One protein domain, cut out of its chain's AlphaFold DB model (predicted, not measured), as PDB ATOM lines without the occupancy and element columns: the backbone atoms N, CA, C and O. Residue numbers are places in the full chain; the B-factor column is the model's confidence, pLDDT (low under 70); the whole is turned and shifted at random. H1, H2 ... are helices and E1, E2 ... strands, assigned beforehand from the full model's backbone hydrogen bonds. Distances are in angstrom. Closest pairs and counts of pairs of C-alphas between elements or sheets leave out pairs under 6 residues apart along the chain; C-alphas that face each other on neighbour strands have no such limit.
ATOM      1  N   MET A  83     159.300 242.284 168.219       90.62
ATOM      2  CA  MET A  83     158.799 243.271 169.169       90.62
ATOM      3  C   MET A  83     157.310 243.489 168.919       90.62
ATOM      4  O   MET A  83     156.895 243.726 167.780       90.62
ATOM      5  N   GLN A  84     156.521 243.377 169.983       86.88
ATOM      6  CA  GLN A  84     155.078 243.551 169.921       86.88
ATOM      7  C   GLN A  84     154.737 245.014 169.642       86.88
ATOM      8  O   GLN A  84     155.446 245.917 170.072       86.88
ATOM      9  N   VAL A  85     153.654 245.224 168.902       81.94
ATOM     10  CA  VAL A  85     153.042 246.537 168.720       81.94
ATOM     11  C   VAL A  85     151.758 246.486 169.516       81.94
ATOM     12  O   VAL A  85     150.820 245.793 169.125       81.94
ATOM     13  N   GLU A  86     151.728 247.163 170.654       77.75
ATOM     14  CA  GLU A  86     150.456 247.402 171.317       77.75
ATOM     15  C   GLU A  86     149.752 248.521 170.554       77.75
ATOM     16  O   GLU A  86     150.147 249.688 170.599       77.75
ATOM     17  N   GLU A  87     148.726 248.149 169.788       70.06
ATOM     18  CA  GLU A  87     147.787 249.096 169.196       70.06
ATOM     19  C   GLU A  87     146.944 249.690 170.326       70.06
ATOM     20  O   GLU A  87     145.834 249.251 170.622       70.06
ATOM     21  N   CYS A  88     147.497 250.666 171.038       59.34
ATOM     22  CA  CYS A  88     146.712 251.407 172.004       59.34
ATOM     23  C   CYS A  88     145.689 252.254 171.237       59.34
ATOM     24  O   CYS A  88     146.052 253.116 170.444       59.34
ATOM     25  N   VAL A  89     144.407 252.009 171.500       60.94
ATOM     26  CA  VAL A  89     143.261 252.600 170.784       60.94
ATOM     27  C   VAL A  89     143.073 254.104 171.077       60.94
ATOM     28  O   VAL A  89     142.229 254.753 170.472       60.94
ATOM     29  N   ASN A  90     143.872 254.687 171.978       66.19
ATOM     30  CA  ASN A  90     143.740 256.085 172.387       66.19
ATOM     31  C   ASN A  90     144.857 256.946 171.774       66.19
ATOM     32  O   ASN A  90     146.040 256.760 172.055       66.19
ATOM     33  N   ASP A  91     144.430 257.895 170.946       56.38
ATOM     34  CA  ASP A  91     145.150 258.549 169.845       56.38
ATOM     35  C   ASP A  91     146.216 259.600 170.237       56.38
ATOM     36  O   ASP A  91     146.578 260.450 169.429       56.38
ATOM     37  N   ASP A  92     146.740 259.582 171.466       66.62
ATOM     38  CA  ASP A  92     147.454 260.749 172.018       66.62
ATOM     39  C   ASP A  92     148.928 260.491 172.380       66.62
ATOM     40  O   ASP A  92     149.435 261.006 173.367       66.62
ATOM     41  N   TYR A  93     149.656 259.751 171.533       63.06
ATOM     42  CA  TYR A  93     151.088 259.386 171.651       63.06
ATOM     43  C   TYR A  93     151.390 258.140 172.488       63.06
ATOM     44  O   TYR A  93     151.914 258.216 173.602       63.06
ATOM     45  N   THR A  94     151.218 256.965 171.890       68.44
ATOM     46  CA  THR A  94     151.862 255.752 172.399       68.44
ATOM     47  C   THR A  94     153.239 255.568 171.770       68.44
ATOM     48  O   THR A  94     153.427 255.622 170.554       68.44
ATOM     49  N   ILE A  95     154.247 255.425 172.632       76.50
ATOM     50  CA  ILE A  95     155.597 255.054 172.214       76.50
ATOM     51  C   ILE A  95     155.569 253.543 172.016       76.50
ATOM     52  O   ILE A  95     155.550 252.798 172.988       76.50
ATOM     53  N   ASP A  96     155.549 253.109 170.760       86.62
ATOM     54  CA  ASP A  96     155.647 251.694 170.401       86.62
ATOM     55  C   ASP A  96     157.001 251.133 170.898       86.62
ATOM     56  O   ASP A  96     158.030 251.824 170.917       86.62
ATOM     57  N   ASP A  97     157.012 249.867 171.305       88.94
ATOM     58  CA  ASP A  97     158.156 249.166 171.887       88.94
ATOM     59  C   ASP A  97     159.401 249.235 170.993       88.94
ATOM     60  O   ASP A  97     160.529 249.280 171.489       88.94
ATOM     61  N   PHE A  98     159.248 249.301 169.666       88.44
ATOM     62  CA  PHE A  98     160.407 249.492 168.785       88.44
ATOM     63  C   PHE A  98     161.070 250.867 168.962       88.44
ATOM     64  O   PHE A  98     162.300 250.952 168.909       88.44
ATOM     65  N   ASP A  99     160.286 251.934 169.147       86.44
ATOM     66  CA  ASP A  99     160.793 253.293 169.340       86.44
ATOM     67  C   ASP A  99     161.451 253.397 170.712       86.44
ATOM     68  O   ASP A  99     162.548 253.950 170.829       86.44
ATOM     69  N   LEU A 100     160.836 252.795 171.737       89.75
ATOM     70  CA  LEU A 100     161.425 252.701 173.067       89.75
ATOM     71  C   LEU A 100     162.738 251.909 173.043       89.75
ATOM     72  O   LEU A 100     163.748 252.387 173.561       89.75
ATOM     73  N   PHE A 101     162.762 250.741 172.396       92.44
ATOM     74  CA  PHE A 101     163.970 249.927 172.261       92.44
ATOM     75  C   PHE A 101     165.082 250.699 171.567       92.44
ATOM     76  O   PHE A 101     166.196 250.775 172.081       92.44
ATOM     77  N   ASN A 102     164.784 251.296 170.410       88.94
ATOM     78  CA  ASN A 102     165.764 252.090 169.690       88.94
ATOM     79  C   ASN A 102     166.229 253.252 170.567       88.94
ATOM     80  O   ASN A 102     167.420 253.434 170.727       88.94
ATOM     81  N   ARG A 103     165.355 253.965 171.273       86.31
ATOM     82  CA  ARG A 103     165.788 255.044 172.169       86.31
ATOM     83  C   ARG A 103     166.717 254.582 173.303       86.31
ATOM     84  O   ARG A 103     167.610 255.337 173.682       86.31
ATOM     85  N   LEU A 104     166.499 253.392 173.860       88.44
ATOM     86  CA  LEU A 104     167.287 252.858 174.979       88.44
ATOM     87  C   LEU A 104     168.611 252.219 174.535       88.44
ATOM     88  O   LEU A 104     169.605 252.317 175.255       88.44
ATOM     89  N   TYR A 105     168.631 251.569 173.368       88.06
ATOM     90  CA  TYR A 105     169.744 250.719 172.922       88.06
ATOM     91  C   TYR A 105     170.444 251.204 171.640       88.06
ATOM     92  O   TYR A 105     171.554 250.751 171.340       88.06
ATOM     93  N   GLN A 106     169.864 252.160 170.906       79.06
ATOM     94  CA  GLN A 106     170.566 252.918 169.870       79.06
ATOM     95  C   GLN A 106     171.595 253.807 170.573       79.06
ATOM     96  O   GLN A 106     171.277 254.546 171.495       79.06
ATOM     97  N   TYR A 107     172.844 253.642 170.148       70.50
ATOM     98  CA  TYR A 107     174.083 254.325 170.535       70.50
ATOM     99  C   TYR A 107     173.966 255.710 171.225       70.50
ATOM    100  O   TYR A 107     173.056 256.477 170.911       70.50
ATOM    101  N   PRO A 108     174.924 256.092 172.103       59.69
ATOM    102  CA  PRO A 108     174.833 257.316 172.891       59.69
ATOM    103  C   PRO A 108     174.630 258.547 172.013       59.69
ATOM    104  O   PRO A 108     175.254 258.675 170.960       59.69
ATOM    105  N   SER A 109     173.764 259.437 172.499       56.28
ATOM    106  CA  SER A 109     173.554 260.794 171.994       56.28
ATOM    107  C   SER A 109     174.833 261.381 171.377       56.28
ATOM    108  O   SER A 109     175.881 261.308 172.025       56.28
ATOM    109  N   PRO A 110     174.765 262.017 170.190       54.12
ATOM    110  CA  PRO A 110     175.915 262.667 169.556       54.12
ATOM    111  C   PRO A 110     176.580 263.734 170.446       54.12
ATOM    112  O   PRO A 110     177.700 264.139 170.170       54.12
ATOM    113  N   PHE A 111     175.933 264.147 171.540       55.72
ATOM    114  CA  PHE A 111     176.486 265.058 172.543       55.72
ATOM    115  C   PHE A 111     177.357 264.378 173.619       55.72
ATOM    116  O   PHE A 111     177.962 265.070 174.434       55.72
ATOM    117  N   LYS A 120     181.764 249.094 170.132       70.69
ATOM    118  CA  LYS A 120     180.560 248.848 170.943       70.69
ATOM    119  C   LYS A 120     179.413 248.381 170.040       70.69
ATOM    120  O   LYS A 120     178.882 249.163 169.254       70.69
ATOM    121  N   MET A 121     179.055 247.101 170.169       79.75
ATOM    122  CA  MET A 121     177.923 246.461 169.491       79.75
ATOM    123  C   MET A 121     176.658 247.307 169.667       79.75
ATOM    124  O   MET A 121     176.224 247.546 170.796       79.75
ATOM    125  N   VAL A 122     176.075 247.758 168.556       86.44
ATOM    126  CA  VAL A 122     174.831 248.537 168.554       86.44
ATOM    127  C   VAL A 122     173.693 247.657 168.077       86.44
ATOM    128  O   VAL A 122     173.759 247.076 166.993       86.44
ATOM    129  N   TRP A 123     172.638 247.606 168.883       91.81
ATOM    130  CA  TRP A 123     171.428 246.858 168.587       91.81
ATOM    131  C   TRP A 123     170.314 247.813 168.205       91.81
ATOM    132  O   TRP A 123     170.105 248.829 168.861       91.81
ATOM    133  N   LEU A 124     169.609 247.478 167.133       91.31
ATOM    134  CA  LEU A 124     168.526 248.279 166.585       91.31
ATOM    135  C   LEU A 124     167.340 247.371 166.278       91.31
ATOM    136  O   LEU A 124     167.515 246.283 165.724       91.31
ATOM    137  N   CYS A 125     166.134 247.838 166.569       92.25
ATOM    138  CA  CYS A 125     164.896 247.184 166.180       92.25
ATOM    139  C   CYS A 125     164.396 247.732 164.838       92.25
ATOM    140  O   CYS A 125     164.239 248.945 164.652       92.25
ATOM    141  N   CYS A 126     164.141 246.831 163.890       91.56
ATOM    142  CA  CYS A 126     163.672 247.195 162.561       91.56
ATOM    143  C   CYS A 126     162.187 247.549 162.620       91.56
ATOM    144  O   CYS A 126     161.365 246.694 162.939       91.56
ATOM    145  N   LYS A 127     161.802 248.754 162.187       87.75
ATOM    146  CA  LYS A 127     160.391 249.181 162.189       87.75
ATOM    147  C   LYS A 127     159.480 248.289 161.333       87.75
ATOM    148  O   LYS A 127     158.277 248.247 161.542       87.75
ATOM    149  N   ARG A 128     160.042 247.588 160.340       89.12
ATOM    150  CA  ARG A 128     159.265 246.775 159.395       89.12
ATOM    151  C   ARG A 128     159.086 245.325 159.834       89.12
ATOM    152  O   ARG A 128     157.956 244.869 159.884       89.12
ATOM    153  N   CYS A 129     160.174 244.598 160.098       92.00
ATOM    154  CA  CYS A 129     160.079 243.198 160.541       92.00
ATOM    155  C   CYS A 129     160.040 243.041 162.059       92.00
ATOM    156  O   CYS A 129     159.983 241.914 162.521       92.00
ATOM    157  N   ARG A 130     160.161 244.132 162.826       91.94
ATOM    158  CA  ARG A 130     160.129 244.144 164.300       91.94
ATOM    159  C   ARG A 130     161.202 243.295 164.990       91.94
ATOM    160  O   ARG A 130     161.179 243.141 166.203       91.94
ATOM    161  N   LEU A 131     162.174 242.791 164.232       93.44
ATOM    162  CA  LEU A 131     163.307 242.036 164.756       93.44
ATOM    163  C   LEU A 131     164.410 242.978 165.231       93.44
ATOM    164  O   LEU A 131     164.738 243.968 164.562       93.44
ATOM    165  N   ILE A 132     165.037 242.597 166.340       93.38
ATOM    166  CA  ILE A 132     166.275 243.201 166.824       93.38
ATOM    167  C   ILE A 132     167.442 242.661 166.004       93.38
ATOM    168  O   ILE A 132     167.589 241.451 165.828       93.38
ATOM    169  N   LYS A 133     168.275 243.571 165.509       93.50
ATOM    170  CA  LYS A 133     169.393 243.284 164.616       93.50
ATOM    171  C   LYS A 133     170.606 244.109 164.985       93.50
ATOM    172  O   LYS A 133     170.486 245.165 165.615       93.50
ATOM    173  N   ARG A 134     171.773 243.654 164.551       91.50
ATOM    174  CA  ARG A 134     172.986 244.455 164.673       91.50
ATOM    175  C   ARG A 134     172.958 245.611 163.684       91.50
ATOM    176  O   ARG A 134     172.350 245.515 162.617       91.50
ATOM    177  N   ARG A 135     173.623 246.716 164.021       87.62
ATOM    178  CA  ARG A 135     173.700 247.912 163.166       87.62
ATOM    179  C   ARG A 135     174.248 247.612 161.772       87.62
ATOM    180  O   ARG A 135     173.805 248.238 160.814       87.62
ATOM    181  N   GLU A 136     175.171 246.667 161.647       88.00
ATOM    182  CA  GLU A 136     175.789 246.281 160.374       88.00
ATOM    183  C   GLU A 136     174.786 245.620 159.415       88.00
ATOM    184  O   GLU A 136     174.978 245.655 158.204       88.00
ATOM    185  N   GLU A 137     173.678 245.076 159.932       90.19
ATOM    186  CA  GLU A 137     172.596 244.490 159.129       90.19
ATOM    187  C   GLU A 137     171.652 245.547 158.523       90.19
ATOM    188  O   GLU A 137     170.710 245.218 157.790       90.19
ATOM    189  N   TYR A 138     171.856 246.828 158.841       86.25
ATOM    190  CA  TYR A 138     171.103 247.936 158.266       86.25
ATOM    191  C   TYR A 138     171.865 248.526 157.088       86.25
ATOM    192  O   TYR A 138     173.071 248.762 157.145       86.25
ATOM    193  N   VAL A 139     171.138 248.812 156.007       78.44
ATOM    194  CA  VAL A 139     171.724 249.489 154.849       78.44
ATOM    195  C   VAL A 139     172.143 250.882 155.294       78.44
ATOM    196  O   VAL A 139     171.305 251.686 155.710       78.44
ATOM    197  N   ARG A 140     173.443 251.175 155.188       66.56
ATOM    198  CA  ARG A 140     173.981 252.529 155.331       66.56
ATOM    199  C   ARG A 140     173.472 253.367 154.163       66.56
ATOM    200  O   ARG A 140     174.147 253.505 153.152       66.56
ATOM    201  N   ARG A 141     172.264 253.913 154.270       60.47
ATOM    202  CA  ARG A 141     171.942 255.102 153.485       60.47
ATOM    203  C   ARG A 141     172.490 256.316 154.232       60.47
ATOM    204  O   ARG A 141     172.354 256.354 155.458       60.47
ATOM    205  N   PRO A 142     173.073 257.307 153.538       48.50
ATOM    206  CA  PRO A 142     173.173 258.639 154.105       48.50
ATOM    207  C   PRO A 142     171.738 259.076 154.401       48.50
ATOM    208  O   PRO A 142     170.929 259.268 153.494       48.50
ATOM    209  N   ILE A 143     171.371 259.112 155.679       49.25
ATOM    210  CA  ILE A 143     170.085 259.653 156.109       49.25
ATOM    211  C   ILE A 143     170.217 261.166 155.942       49.25
ATOM    212  O   ILE A 143     170.536 261.882 156.883       49.25
ATOM    213  N   MET A 153     162.795 260.738 164.991       55.62
ATOM    214  CA  MET A 153     162.635 259.283 164.903       55.62
ATOM    215  C   MET A 153     163.240 258.798 163.590       55.62
ATOM    216  O   MET A 153     162.650 258.944 162.518       55.62
ATOM    217  N   ILE A 154     164.438 258.220 163.660       61.75
ATOM    218  CA  ILE A 154     165.048 257.579 162.498       61.75
ATOM    219  C   ILE A 154     164.223 256.330 162.175       61.75
ATOM    220  O   ILE A 154     164.177 255.381 162.956       61.75
ATOM    221  N   ARG A 155     163.586 256.302 160.999       68.19
ATOM    222  CA  ARG A 155     162.923 255.089 160.503       68.19
ATOM    223  C   ARG A 155     163.978 254.064 160.085       68.19
ATOM    224  O   ARG A 155     164.398 254.012 158.931       68.19
ATOM    225  N   LEU A 156     164.398 253.233 161.031       78.00
ATOM    226  CA  LEU A 156     165.372 252.172 160.803       78.00
ATOM    227  C   LEU A 156     164.711 250.979 160.104       78.00
ATOM    228  O   LEU A 156     163.843 250.305 160.658       78.00
ATOM    229  N   THR A 157     165.131 250.712 158.866       85.88
ATOM    230  CA  THR A 157     164.726 249.529 158.094       85.88
ATOM    231  C   THR A 157     165.960 248.681 157.813       85.88
ATOM    232  O   THR A 157     166.928 249.184 157.244       85.88
ATOM    233  N   CYS A 158     165.948 247.409 158.214       89.56
ATOM    234  CA  CYS A 158     167.086 246.520 157.979       89.56
ATOM    235  C   CYS A 158     167.261 246.194 156.489       89.56
ATOM    236  O   CYS A 158     166.325 246.343 155.697       89.56
ATOM    237  N   GLY A 159     168.444 245.705 156.104       86.75
ATOM    238  CA  GLY A 159     168.754 245.401 154.707       86.75
ATOM    239  C   GLY A 159     167.802 244.397 154.067       86.75
ATOM    240  O   GLY A 159     167.309 244.661 152.976       86.75
ATOM    241  N   ALA A 160     167.437 243.327 154.778       88.25
ATOM    242  CA  ALA A 160     166.473 242.335 154.291       88.25
ATOM    243  C   ALA A 160     165.083 242.942 154.007       88.25
ATOM    244  O   ALA A 160     164.469 242.690 152.973       88.25
ATOM    245  N   CYS A 161     164.590 243.800 154.904       89.00
ATOM    246  CA  CYS A 161     163.322 244.506 154.720       89.00
ATOM    247  C   CYS A 161     163.364 245.531 153.585       89.00
ATOM    248  O   CYS A 161     162.339 245.821 152.963       89.00
ATOM    249  N   TYR A 162     164.537 246.111 153.351       84.44
ATOM    250  CA  TYR A 162     164.764 247.073 152.290       84.44
ATOM    251  C   TYR A 162     164.812 246.387 150.913       84.44
ATOM    252  O   TYR A 162     164.091 246.802 150.004       84.44
ATOM    253  N   THR A 163     165.577 245.302 150.760       83.38
ATOM    254  CA  THR A 163     165.674 244.546 149.498       83.38
ATOM    255  C   THR A 163     164.366 243.840 149.146       83.38
ATOM    256  O   THR A 163     163.936 243.905 147.996       83.38
TER     257      THR A 163
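This is residues 83 to 111, 120 to 143 and 153 to 163 of the 200 residues of an uncharacterized protein of Ascobolus immersus RN42 (UniProt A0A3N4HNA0). This domain has little regular structure: a short antiparallel hairpin, E1 and E2, with helix H1 packed on E1, and mostly loops around them. A long loop, residues 83 to 96, leads into H1, and small helix H2 ends the printed part. The 64 printed residues include H1, E1, E2 and H2 in that order, a mixed class with only 20 residues in named elements. It is only just compact, close to loose, with a radius of gyration of the C-alphas of 12.6 A and spans of 35 by 33 by 20 A.

Strands E1, residues 123 to 125, and E2, residues 132 to 134, form a hairpin; N 124 and O 133 are 2.9 A apart, within hydrogen-bond range. The closest C-alphas of E1 and H1, residues 97 to 105, are Leu 124 and Asn 102, 5.6 A apart. H2, residues 159 to 163, is apart from H1 and E1. In both helices every O i to N i+4 pair is within hydrogen-bond range.

E1 spans 7.0 A, E2 7.2 A, H1 11.7 A and H2 6.1 A. H1 begins at C-alpha 97 (158.156, 249.166, 171.887); H2 ends at C-alpha 163 (165.674, 244.546, 149.498).

The farthest C-alphas, Asn 90 and Lys 120, are 37.6 A apart. Cuts leave gaps of 16.8 A between C-alphas 111 and 120, and 11.5 A between 143 and 153. No link printed whole is long. Confidence is under 70 at residues 88 to 94, 108 to 111, 140 to 143 and 153 to 155.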